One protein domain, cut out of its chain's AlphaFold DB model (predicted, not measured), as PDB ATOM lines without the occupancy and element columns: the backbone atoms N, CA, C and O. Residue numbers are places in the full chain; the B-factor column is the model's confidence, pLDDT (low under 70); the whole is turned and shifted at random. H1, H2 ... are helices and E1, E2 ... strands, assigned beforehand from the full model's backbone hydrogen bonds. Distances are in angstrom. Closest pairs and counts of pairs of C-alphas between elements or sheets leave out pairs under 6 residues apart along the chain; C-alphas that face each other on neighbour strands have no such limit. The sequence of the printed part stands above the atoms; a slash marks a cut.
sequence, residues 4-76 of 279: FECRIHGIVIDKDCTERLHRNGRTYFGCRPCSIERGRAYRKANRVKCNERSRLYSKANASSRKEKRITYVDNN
ATOM      1  N   PHE A   4     -55.462  36.173 117.533       71.69
ATOM      2  CA  PHE A   4     -55.402  37.058 118.697       71.69
ATOM      3  C   PHE A   4     -54.105  37.853 118.679       71.69
ATOM      4  O   PHE A   4     -53.072  37.328 118.282       71.69
ATOM      5  N   GLU A   5     -54.120  39.093 119.151       70.56
ATOM      6  CA  GLU A   5     -52.922  39.931 119.165       70.56
ATOM      7  C   GLU A   5     -52.229  39.891 120.535       70.56
ATOM      8  O   GLU A   5     -52.787  40.260 121.572       70.56
ATOM      9  N   CYS A   6     -50.989  39.409 120.556       71.00
ATOM     10  CA  CYS A   6     -50.105  39.427 121.707       71.00
ATOM     11  C   CYS A   6     -49.168  40.633 121.622       71.00
ATOM     12  O   CYS A   6     -48.397  40.756 120.678       71.00
ATOM     13  N   ARG A   7     -49.117  41.453 122.676       72.19
ATOM     14  CA  ARG A   7     -48.218  42.624 122.747       72.19
ATOM     15  C   ARG A   7     -46.719  42.308 122.607       72.19
ATOM     16  O   ARG A   7     -45.944  43.223 122.380       72.19
ATOM     17  N   ILE A   8     -46.310  41.052 122.805       72.94
ATOM     18  CA  ILE A   8     -44.904  40.611 122.738       72.94
ATOM     19  C   ILE A   8     -44.630  39.802 121.463       72.94
ATOM     20  O   ILE A   8     -43.557  39.921 120.887       72.94
ATOM     21  N   HIS A   9     -45.587  38.982 121.021       74.06
ATOM     22  CA  HIS A   9     -45.387  38.012 119.936       74.06
ATOM     23  C   HIS A   9     -46.241  38.290 118.685       74.06
ATOM     24  O   HIS A   9     -46.256  37.470 117.774       74.06
ATOM     25  N   GLY A  10     -46.970  39.409 118.632       77.44
ATOM     26  CA  GLY A  10     -47.854  39.748 117.515       77.44
ATOM     27  C   GLY A  10     -49.071  38.824 117.414       77.44
ATOM     28  O   GLY A  10     -49.582  38.339 118.426       77.44
ATOM     29  N   ILE A  11     -49.561  38.593 116.194       79.69
ATOM     30  CA  ILE A  11     -50.738  37.752 115.941       79.69
ATOM     31  C   ILE A  11     -50.417  36.281 116.246       79.69
ATOM     32  O   ILE A  11     -49.522  35.686 115.655       79.69
ATOM     33  N   VAL A  12     -51.192  35.675 117.138       75.50
ATOM     34  CA  VAL A  12     -51.112  34.270 117.542       75.50
ATOM     35  C   VAL A  12     -52.448  33.574 117.305       75.50
ATOM     36  O   VAL A  12     -53.510  34.191 117.366       75.50
ATOM     37  N   ILE A  13     -52.414  32.276 117.024       75.44
ATOM     38  CA  ILE A  13     -53.614  31.475 116.746       75.44
ATOM     39  C   ILE A  13     -54.040  30.661 117.968       75.44
ATOM     40  O   ILE A  13     -53.261  30.444 118.891       75.44
ATOM     41  N   ASP A  14     -55.289  30.193 117.977       70.69
ATOM     42  CA  ASP A  14     -55.919  29.525 119.131       70.69
ATOM     43  C   ASP A  14     -55.101  28.338 119.703       70.69
ATOM     44  O   ASP A  14     -55.050  28.157 120.916       70.69
ATOM     45  N   LYS A  15     -54.360  27.588 118.867       70.81
ATOM     46  CA  LYS A  15     -53.468  26.485 119.305       70.81
ATOM     47  C   LYS A  15     -52.276  26.941 120.168       70.81
ATOM     48  O   LYS A  15     -51.688  26.145 120.902       70.81
ATOM     49  N   ASP A  16     -51.925  28.219 120.064       69.00
ATOM     50  CA  ASP A  16     -50.853  28.885 120.801       69.00
ATOM     51  C   ASP A  16     -51.411  29.695 121.986       69.00
ATOM     52  O   ASP A  16     -50.694  30.478 122.611       69.00
ATOM     53  N   CYS A  17     -52.686  29.489 122.338       68.81
ATOM     54  CA  CYS A  17     -53.306  29.986 123.560       68.81
ATOM     55  C   CYS A  17     -53.071  29.014 124.719       68.81
ATOM     56  O   CYS A  17     -53.144  27.801 124.544       68.81
ATOM     57  N   THR A  18     -52.807  29.534 125.919       62.53
ATOM     58  CA  THR A  18     -52.675  28.689 127.121       62.53
ATOM     59  C   THR A  18     -53.927  28.645 127.975       62.53
ATOM     60  O   THR A  18     -54.313  27.554 128.375       62.53
ATOM     61  N   GLU A  19     -54.570  29.783 128.248       61.88
ATOM     62  CA  GLU A  19     -55.751  29.856 129.118       61.88
ATOM     63  C   GLU A  19     -56.628  31.065 128.755       61.88
ATOM     64  O   GLU A  19     -56.116  32.134 128.406       61.88
ATOM     65  N   ARG A  20     -57.951  30.891 128.878       60.94
ATOM     66  CA  ARG A  20     -58.947  31.971 128.884       60.94
ATOM     67  C   ARG A  20     -59.283  32.279 130.341       60.94
ATOM     68  O   ARG A  20     -59.993  31.514 130.986       60.94
ATOM     69  N   LEU A  21     -58.736  33.363 130.882       56.00
ATOM     70  CA  LEU A  21     -59.019  33.770 132.261       56.00
ATOM     71  C   LEU A  21     -60.212  34.723 132.274       56.00
ATOM     72  O   LEU A  21     -60.170  35.760 131.619       56.00
ATOM     73  N   HIS A  22     -61.255  34.400 133.036       55.44
ATOM     74  CA  HIS A  22     -62.391  35.294 133.244       55.44
ATOM     75  C   HIS A  22     -62.167  36.115 134.517       55.44
ATOM     76  O   HIS A  22     -62.119  35.566 135.616       55.44
ATOM     77  N   ARG A  23     -62.013  37.436 134.383       52.72
ATOM     78  CA  ARG A  23     -61.899  38.360 135.523       52.72
ATOM     79  C   ARG A  23     -62.824  39.547 135.305       52.72
ATOM     80  O   ARG A  23     -62.780  40.158 134.243       52.72
ATOM     81  N   ASN A  24     -63.668  39.859 136.291       54.69
ATOM     82  CA  ASN A  24     -64.672  40.933 136.214       54.69
ATOM     83  C   ASN A  24     -65.542  40.845 134.941       54.69
ATOM     84  O   ASN A  24     -65.757  41.843 134.259       54.69
ATOM     85  N   GLY A  25     -65.953  39.631 134.559       56.25
ATOM     86  CA  GLY A  25     -66.747  39.394 133.347       56.25
ATOM     87  C   GLY A  25     -65.987  39.524 132.017       56.25
ATOM     88  O   GLY A  25     -66.605  39.399 130.967       56.25
ATOM     89  N   ARG A  26     -64.661  39.741 132.021       49.62
ATOM     90  CA  ARG A  26     -63.831  39.846 130.806       49.62
ATOM     91  C   ARG A  26     -62.933  38.629 130.622       49.62
ATOM     92  O   ARG A  26     -62.289  38.185 131.572       49.62
ATOM     93  N   THR A  27     -62.866  38.128 129.392       57.56
ATOM     94  CA  THR A  27     -62.001  37.011 128.989       57.56
ATOM     95  C   THR A  27     -60.629  37.536 128.572       57.56
ATOM     96  O   THR A  27     -60.525  38.320 127.631       57.56
ATOM     97  N   TYR A  28     -59.569  37.097 129.245       57.78
ATOM     98  CA  TYR A  28     -58.186  37.436 128.917       57.78
ATOM     99  C   TYR A  28     -57.501  36.267 128.215       57.78
ATOM    100  O   TYR A  28     -57.542  35.135 128.697       57.78
ATOM    101  N   PHE A  29     -56.847  36.570 127.095       65.94
ATOM    102  CA  PHE A  29     -56.052  35.629 126.314       65.94
ATOM    103  C   PHE A  29     -54.586  35.653 126.771       65.94
ATOM    104  O   PHE A  29     -53.956  36.712 126.837       65.94
ATOM    105  N   GLY A  30     -54.023  34.476 127.060       68.44
ATOM    106  CA  GLY A  30     -52.599  34.306 127.341       68.44
ATOM    107  C   GLY A  30     -51.871  33.567 126.220       68.44
ATOM    108  O   GLY A  30     -52.029  32.353 126.086       68.44
ATOM    109  N   CYS A  31     -51.000  34.269 125.486       79.44
ATOM    110  CA  CYS A  31     -50.056  33.652 124.547       79.44
ATOM    111  C   CYS A  31     -49.193  32.602 125.273       79.44
ATOM    112  O   CYS A  31     -48.584  32.894 126.312       79.44
ATOM    113  N   ARG A  32     -49.154  31.377 124.739       78.25
ATOM    114  CA  ARG A  32     -48.465  30.212 125.310       78.25
ATOM    115  C   ARG A  32     -46.978  30.475 125.559       78.25
ATOM    116  O   ARG A  32     -46.557  30.243 126.694       78.25
ATOM    117  N   PRO A  33     -46.203  31.014 124.599       81.38
ATOM    118  CA  PRO A  33     -44.851  31.516 124.840       81.38
ATOM    119  C   PRO A  33     -44.729  32.418 126.078       81.38
ATOM    120  O   PRO A  33     -43.995  32.081 127.007       81.38
ATOM    121  N   CYS A  34     -45.523  33.494 126.167       81.69
ATOM    122  CA  CYS A  34     -45.489  34.406 127.317       81.69
ATOM    123  C   CYS A  34     -45.835  33.704 128.638       81.69
ATOM    124  O   CYS A  34     -45.272  34.016 129.685       81.69
ATOM    125  N   SER A  35     -46.794  32.776 128.618       82.81
ATOM    126  CA  SER A  35     -47.194  32.016 129.806       82.81
ATOM    127  C   SER A  35     -46.083  31.074 130.275       82.81
ATOM    128  O   SER A  35     -45.758  31.026 131.464       82.81
ATOM    129  N   ILE A  36     -45.423  30.391 129.335       84.19
ATOM    130  CA  ILE A  36     -44.263  29.538 129.606       84.19
ATOM    131  C   ILE A  36     -43.128  30.363 130.214       84.19
ATOM    132  O   ILE A  36     -42.549  29.940 131.218       84.19
ATOM    133  N   GLU A  37     -42.823  31.529 129.647       85.88
ATOM    134  CA  GLU A  37     -41.778  32.423 130.148       85.88
ATOM    135  C   GLU A  37     -42.085  32.951 131.545       85.88
ATOM    136  O   GLU A  37     -41.255  32.795 132.442       85.88
ATOM    137  N   ARG A  38     -43.299  33.467 131.781       86.00
ATOM    138  CA  ARG A  38     -43.738  33.869 133.129       86.00
ATOM    139  C   ARG A  38     -43.639  32.710 134.116       86.00
ATOM    140  O   ARG A  38     -43.152  32.888 135.230       86.00
ATOM    141  N   GLY A  39     -44.029  31.503 133.705       86.75
ATOM    142  CA  GLY A  39     -43.902  30.298 134.519       86.75
ATOM    143  C   GLY A  39     -42.445  29.927 134.824       86.75
ATOM    144  O   GLY A  39     -42.133  29.530 135.948       86.75
ATOM    145  N   ARG A  40     -41.532  30.068 133.853       90.31
ATOM    146  CA  ARG A  40     -40.084  29.866 134.048       90.31
ATOM    147  C   ARG A  40     -39.511  30.906 135.010       90.31
ATOM    148  O   ARG A  40     -38.828  30.518 135.958       90.31
ATOM    149  N   ALA A  41     -39.830  32.185 134.813       91.25
ATOM    150  CA  ALA A  41     -39.401  33.282 135.678       91.25
ATOM    151  C   ALA A  41     -39.902  33.089 137.116       91.25
ATOM    152  O   ALA A  41     -39.111  33.144 138.055       91.25
ATOM    153  N   TYR A  42     -41.181  32.737 137.287       91.44
ATOM    154  CA  TYR A  42     -41.761  32.431 138.592       91.44
ATOM    155  C   TYR A  42     -41.047  31.263 139.281       91.44
ATOM    156  O   TYR A  42     -40.652  31.397 140.438       91.44
ATOM    157  N   ARG A  43     -40.833  30.134 138.581       91.94
ATOM    158  CA  ARG A  43     -40.116  28.969 139.135       91.94
ATOM    159  C   ARG A  43     -38.673  29.297 139.514       91.94
ATOM    160  O   ARG A  43     -38.190  28.770 140.511       91.94
ATOM    161  N   LYS A  44     -37.994  30.156 138.746       93.50
ATOM    162  CA  LYS A  44     -36.632  30.619 139.052       93.50
ATOM    163  C   LYS A  44     -36.620  31.491 140.310       93.50
ATOM    164  O   LYS A  44     -35.859  31.200 141.226       93.50
ATOM    165  N   ALA A  45     -37.498  32.493 140.377       95.31
ATOM    166  CA  ALA A  45     -37.618  33.397 141.521       95.31
ATOM    167  C   ALA A  45     -38.096  32.687 142.804       95.31
ATOM    168  O   ALA A  45     -37.722  33.075 143.901       95.31
ATOM    169  N   ASN A  46     -38.883  31.614 142.674       94.88
ATOM    170  CA  ASN A  46     -39.488  30.886 143.796       94.88
ATOM    171  C   ASN A  46     -38.967  29.444 143.922       94.88
ATOM    172  O   ASN A  46     -39.705  28.553 144.346       94.88
ATOM    173  N   ARG A  47     -37.704  29.191 143.553       93.19
ATOM    174  CA  ARG A  47     -37.138  27.833 143.434       93.19
ATOM    175  C   ARG A  47     -37.367  26.969 144.676       93.19
ATOM    176  O   ARG A  47     -37.835  25.842 144.546       93.19
ATOM    177  N   VAL A  48     -37.080  27.497 145.869       94.75
ATOM    178  CA  VAL A  48     -37.239  26.767 147.142       94.75
ATOM    179  C   VAL A  48     -38.702  26.388 147.372       94.75
ATOM    180  O   VAL A  48     -39.014  25.214 147.551       94.75
ATOM    181  N   LYS A  49     -39.617  27.359 147.262       94.62
ATOM    182  CA  LYS A  49     -41.063  27.151 147.431       94.62
ATOM    183  C   LYS A  49     -41.631  26.155 146.415       94.62
ATOM    184  O   LYS A  49     -42.434  25.293 146.771       94.62
ATOM    185  N   CYS A  50     -41.218  26.246 145.150       91.50
ATOM    186  CA  CYS A  50     -41.633  25.313 144.103       91.50
ATOM    187  C   CYS A  50     -41.124  23.890 144.364       91.50
ATOM    188  O   CYS A  50     -41.882  22.933 144.182       91.50
ATOM    189  N   ASN A  51     -39.875  23.748 144.813       92.69
ATOM    190  CA  ASN A  51     -39.285  22.454 145.147       92.69
ATOM    191  C   ASN A  51     -39.975  21.816 146.353       92.69
ATOM    192  O   ASN A  51     -40.324  20.640 146.286       92.69
ATOM    193  N   GLU A  52     -40.237  22.586 147.411       94.25
ATOM    194  CA  GLU A  52     -40.918  22.079 148.604       94.25
ATOM    195  C   GLU A  52     -42.345  21.628 148.276       94.25
ATOM    196  O   GLU A  52     -42.736  20.503 148.580       94.25
ATOM    197  N   ARG A  53     -43.095  22.434 147.514       92.69
ATOM    198  CA  ARG A  53     -44.415  22.033 147.005       92.69
ATOM    199  C   ARG A  53     -44.344  20.740 146.185       92.69
ATOM    200  O   ARG A  53     -45.200  19.870 146.334       92.69
ATOM    201  N   SER A  54     -43.334  20.599 145.323       91.38
ATOM    202  CA  SER A  54     -43.128  19.387 144.519       91.38
ATOM    203  C   SER A  54     -42.790  18.167 145.383       91.38
ATOM    204  O   SER A  54     -43.306  17.073 145.129       91.38
ATOM    205  N   ARG A  55     -41.981  18.345 146.436       93.38
ATOM    206  CA  ARG A  55     -41.637  17.309 147.420       93.38
ATOM    207  C   ARG A  55     -42.879  16.842 148.179       93.38
ATOM    208  O   ARG A  55     -43.129  15.637 148.223       93.38
ATOM    209  N   LEU A  56     -43.682  17.770 148.700       94.56
ATOM    210  CA  LEU A  56     -44.930  17.467 149.407       94.56
ATOM    211  C   LEU A  56     -45.928  16.740 148.500       94.56
ATOM    212  O   LEU A  56     -46.440  15.687 148.876       94.56
ATOM    213  N   TYR A  57     -46.127  17.227 147.271       91.62
ATOM    214  CA  TYR A  57     -46.971  16.555 146.281       91.62
ATOM    215  C   TYR A  57     -46.470  15.139 145.964       91.62
ATOM    216  O   TYR A  57     -47.256  14.193 145.920       91.62
ATOM    217  N   SER A  58     -45.155  14.983 145.774       90.25
ATOM    218  CA  SER A  58     -44.524  13.691 145.494       90.25
ATOM    219  C   SER A  58     -44.723  12.695 146.630       90.25
ATOM    220  O   SER A  58     -44.983  11.527 146.351       90.25
ATOM    221  N   LYS A  59     -44.620  13.156 147.884       92.25
ATOM    222  CA  LYS A  59     -44.838  12.343 149.084       92.25
ATOM    223  C   LYS A  59     -46.309  11.945 149.223       92.25
ATOM    224  O   LYS A  59     -46.594  10.764 149.368       92.25
ATOM    225  N   ALA A  60     -47.226  12.907 149.108       94.88
ATOM    226  CA  ALA A  60     -48.665  12.672 149.234       94.88
ATOM    227  C   ALA A  60     -49.220  11.726 148.152       94.88
ATOM    228  O   ALA A  60     -50.165  10.990 148.404       94.88
ATOM    229  N   ASN A  61     -48.614  11.709 146.958       94.00
ATOM    230  CA  ASN A  61     -49.086  10.920 145.814       94.00
ATOM    231  C   ASN A  61     -48.150   9.756 145.447       94.00
ATOM    232  O   ASN A  61     -48.181   9.279 144.310       94.00
ATOM    233  N   ALA A  62     -47.286   9.308 146.362       91.69
ATOM    234  CA  ALA A  62     -46.254   8.314 146.062       91.69
ATOM    235  C   ALA A  62     -46.833   7.013 145.470       91.69
ATOM    236  O   ALA A  62     -46.343   6.539 144.441       91.69
ATOM    237  N   SER A  63     -47.908   6.484 146.066       91.94
ATOM    238  CA  SER A  63     -48.567   5.247 145.623       91.94
ATOM    239  C   SER A  63     -49.194   5.390 144.236       91.94
ATOM    240  O   SER A  63     -48.836   4.639 143.333       91.94
ATOM    241  N   SER A  64     -50.024   6.418 144.015       92.94
ATOM    242  CA  SER A  64     -50.659   6.663 142.708       92.94
ATOM    243  C   SER A  64     -49.630   6.922 141.598       92.94
ATOM    244  O   SER A  64     -49.786   6.468 140.468       92.94
ATOM    245  N   ARG A  65     -48.520   7.609 141.903       92.31
ATOM    246  CA  ARG A  65     -47.426   7.805 140.937       92.31
ATOM    247  C   ARG A  65     -46.708   6.504 140.601       92.31
ATOM    248  O   ARG A  65     -46.333   6.308 139.447       92.31
ATOM    249  N   LYS A  66     -46.485   5.643 141.599       91.62
ATOM    250  CA  LYS A  66     -45.891   4.318 141.396       91.62
ATOM    251  C   LYS A  66     -46.790   3.472 140.498       91.62
ATOM    252  O   LYS A  66     -46.282   2.906 139.539       91.62
ATOM    253  N   GLU A  67     -48.090   3.453 140.770       93.44
ATOM    254  CA  GLU A  67     -49.097   2.727 139.992       93.44
ATOM    255  C   GLU A  67     -49.173   3.224 138.546       93.44
ATOM    256  O   GLU A  67     -48.917   2.452 137.629       93.44
ATOM    257  N   LYS A  68     -49.352   4.535 138.327       93.38
ATOM    258  CA  LYS A  68     -49.342   5.130 136.976       93.38
ATOM    259  C   LYS A  68     -48.072   4.797 136.193       93.38
ATOM    260  O   LYS A  68     -48.133   4.585 134.985       93.38
ATOM    261  N   ARG A  69     -46.916   4.758 136.864       92.44
ATOM    262  CA  ARG A  69     -45.648   4.366 136.235       92.44
ATOM    263  C   ARG A  69     -45.649   2.892 135.835       92.44
ATOM    264  O   ARG A  69     -45.169   2.596 134.751       92.44
ATOM    265  N   ILE A  70     -46.150   2.001 136.692       93.44
ATOM    266  CA  ILE A  70     -46.274   0.569 136.382       93.44
ATOM    267  C   ILE A  70     -47.180   0.393 135.161       93.44
ATOM    268  O   ILE A  70     -46.717  -0.126 134.155       93.44
ATOM    269  N   THR A  71     -48.391   0.960 135.184       96.12
ATOM    270  CA  THR A  71     -49.334   0.901 134.056       96.12
ATOM    271  C   THR A  71     -48.732   1.448 132.763       96.12
ATOM    272  O   THR A  71     -48.894   0.855 131.702       96.12
ATOM    273  N   TYR A  72     -48.005   2.569 132.827       94.19
ATOM    274  CA  TYR A  72     -47.318   3.112 131.655       94.19
ATOM    275  C   TYR A  72     -46.260   2.145 131.114       94.19
ATOM    276  O   TYR A  72     -46.209   1.927 129.907       94.19
ATOM    277  N   VAL A  73     -45.426   1.565 131.982       93.31
ATOM    278  CA  VAL A  73     -44.388   0.608 131.571       93.31
ATOM    279  C   VAL A  73     -45.006  -0.649 130.968       93.31
ATOM    280  O   VAL A  73     -44.532  -1.093 129.926       93.31
ATOM    281  N   ASP A  74     -46.070  -1.178 131.571       94.50
ATOM    282  CA  ASP A  74     -46.754  -2.378 131.086       94.50
ATOM    283  C   ASP A  74     -47.395  -2.133 129.717       94.50
ATOM    284  O   ASP A  74     -47.139  -2.878 128.772       94.50
ATOM    285  N   ASN A  75     -48.125  -1.024 129.562       96.50
ATOM    286  CA  ASN A  75     -48.784  -0.671 128.301       96.50
ATOM    287  C   ASN A  75     -47.805  -0.277 127.182       96.50
ATOM    288  O   ASN A  75     -48.182  -0.277 126.015       96.50
ATOM    289  N   ASN A  76     -46.564   0.093 127.514       96.12
ATOM    290  CA  ASN A  76     -45.558   0.544 126.545       96.12
ATOM    291  C   ASN A  76     -44.329  -0.374 126.517       96.12
ATOM    292  O   ASN A  76     -43.260   0.050 126.081       96.12
TER     293      ASN A  76
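AT A GLANCE: This is residues 4 to 76 of the 279 residues of an uncharacterized protein of Synergistetes bacterium ADurb.BinA166 (UniProt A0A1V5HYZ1). Two small strand hairpins, E1 with E2 and E3 with E4, sit at one end of an open arch of three helices, H1, H2 and H3, which follow each other end to end with a corner at each joint. The far part of the arch sticks out as a free arm: residues 44 to 49 and 52 to 76 stand free, among them H3 whole. The printed part has 73 residues, with four named strands and then three named helices in the order E1 E2 E3 E4 H1 H2 H3, in a class of mixed helices and strands; each hairpin is an antiparallel sheet of two strands. The whole is extended, with a radius of gyration of the C-alphas of 17.7 A and spans of 43 by 33 by 25 A.

HOW THE PARTS SIT: Start at E1, residues 4 to 6, and E2, residues 10 to 13, an antiparallel hairpin at 138 degrees; look there for N 4 and O 12, 2.8 A apart and within hydrogen-bond range. Next come E3, residues 17 to 23, and E4, residues 26 to 31, an antiparallel hairpin at 156 degrees, where N 28 and O 21 are 2.8 A apart, within hydrogen-bond range. E2 and E3 meet only through their link. Between the hairpins, the closest C-alphas of E1 and E4 are those of Cys 6 and Cys 31, 6.4 A apart. H1, residues 32 to 45, follows E4 directly, and its closest C-alpha pair with E3 is Thr 18 and Arg 32, 4.8 A. H2, residues 47 to 60, is close to H1 but not clearly touching, about perpendicular at 84 degrees, with C-alphas 43 and 50 closest at 6.4 A. H3, residues 62 to 75, is close to H2 but not clearly touching, about perpendicular at 77 degrees, with C-alphas 58 and 65 closest at 8.0 A. H1 and H3 are apart. In H1, H2 and H3 every O i to N i+4 pair is within hydrogen-bond range.

IN THESE COORDINATES: Find C-alpha 4 at (-55.402, 37.058, 118.697), where E1 begins; it is 6.5 A long, and E2 is 10.1 A. E3 runs 16.9 A and E4 16.3 A. From C-alpha 32 at (-48.465, 30.212, 125.310) H1 runs 19.8 A; H2 is 19.9 A long, and H3 runs 20.1 A to C-alpha 75 at (-48.784, -0.671, 128.301).

THE WHOLE: The C-alphas farthest apart are those of Asn 24 and Asp 74, 47.2 A. The printed part has no cut, and its six links are tight. Look at the B-factor column: residues 16 to 30 are under 70, while the mean pLDDT of the printed part is 81.8.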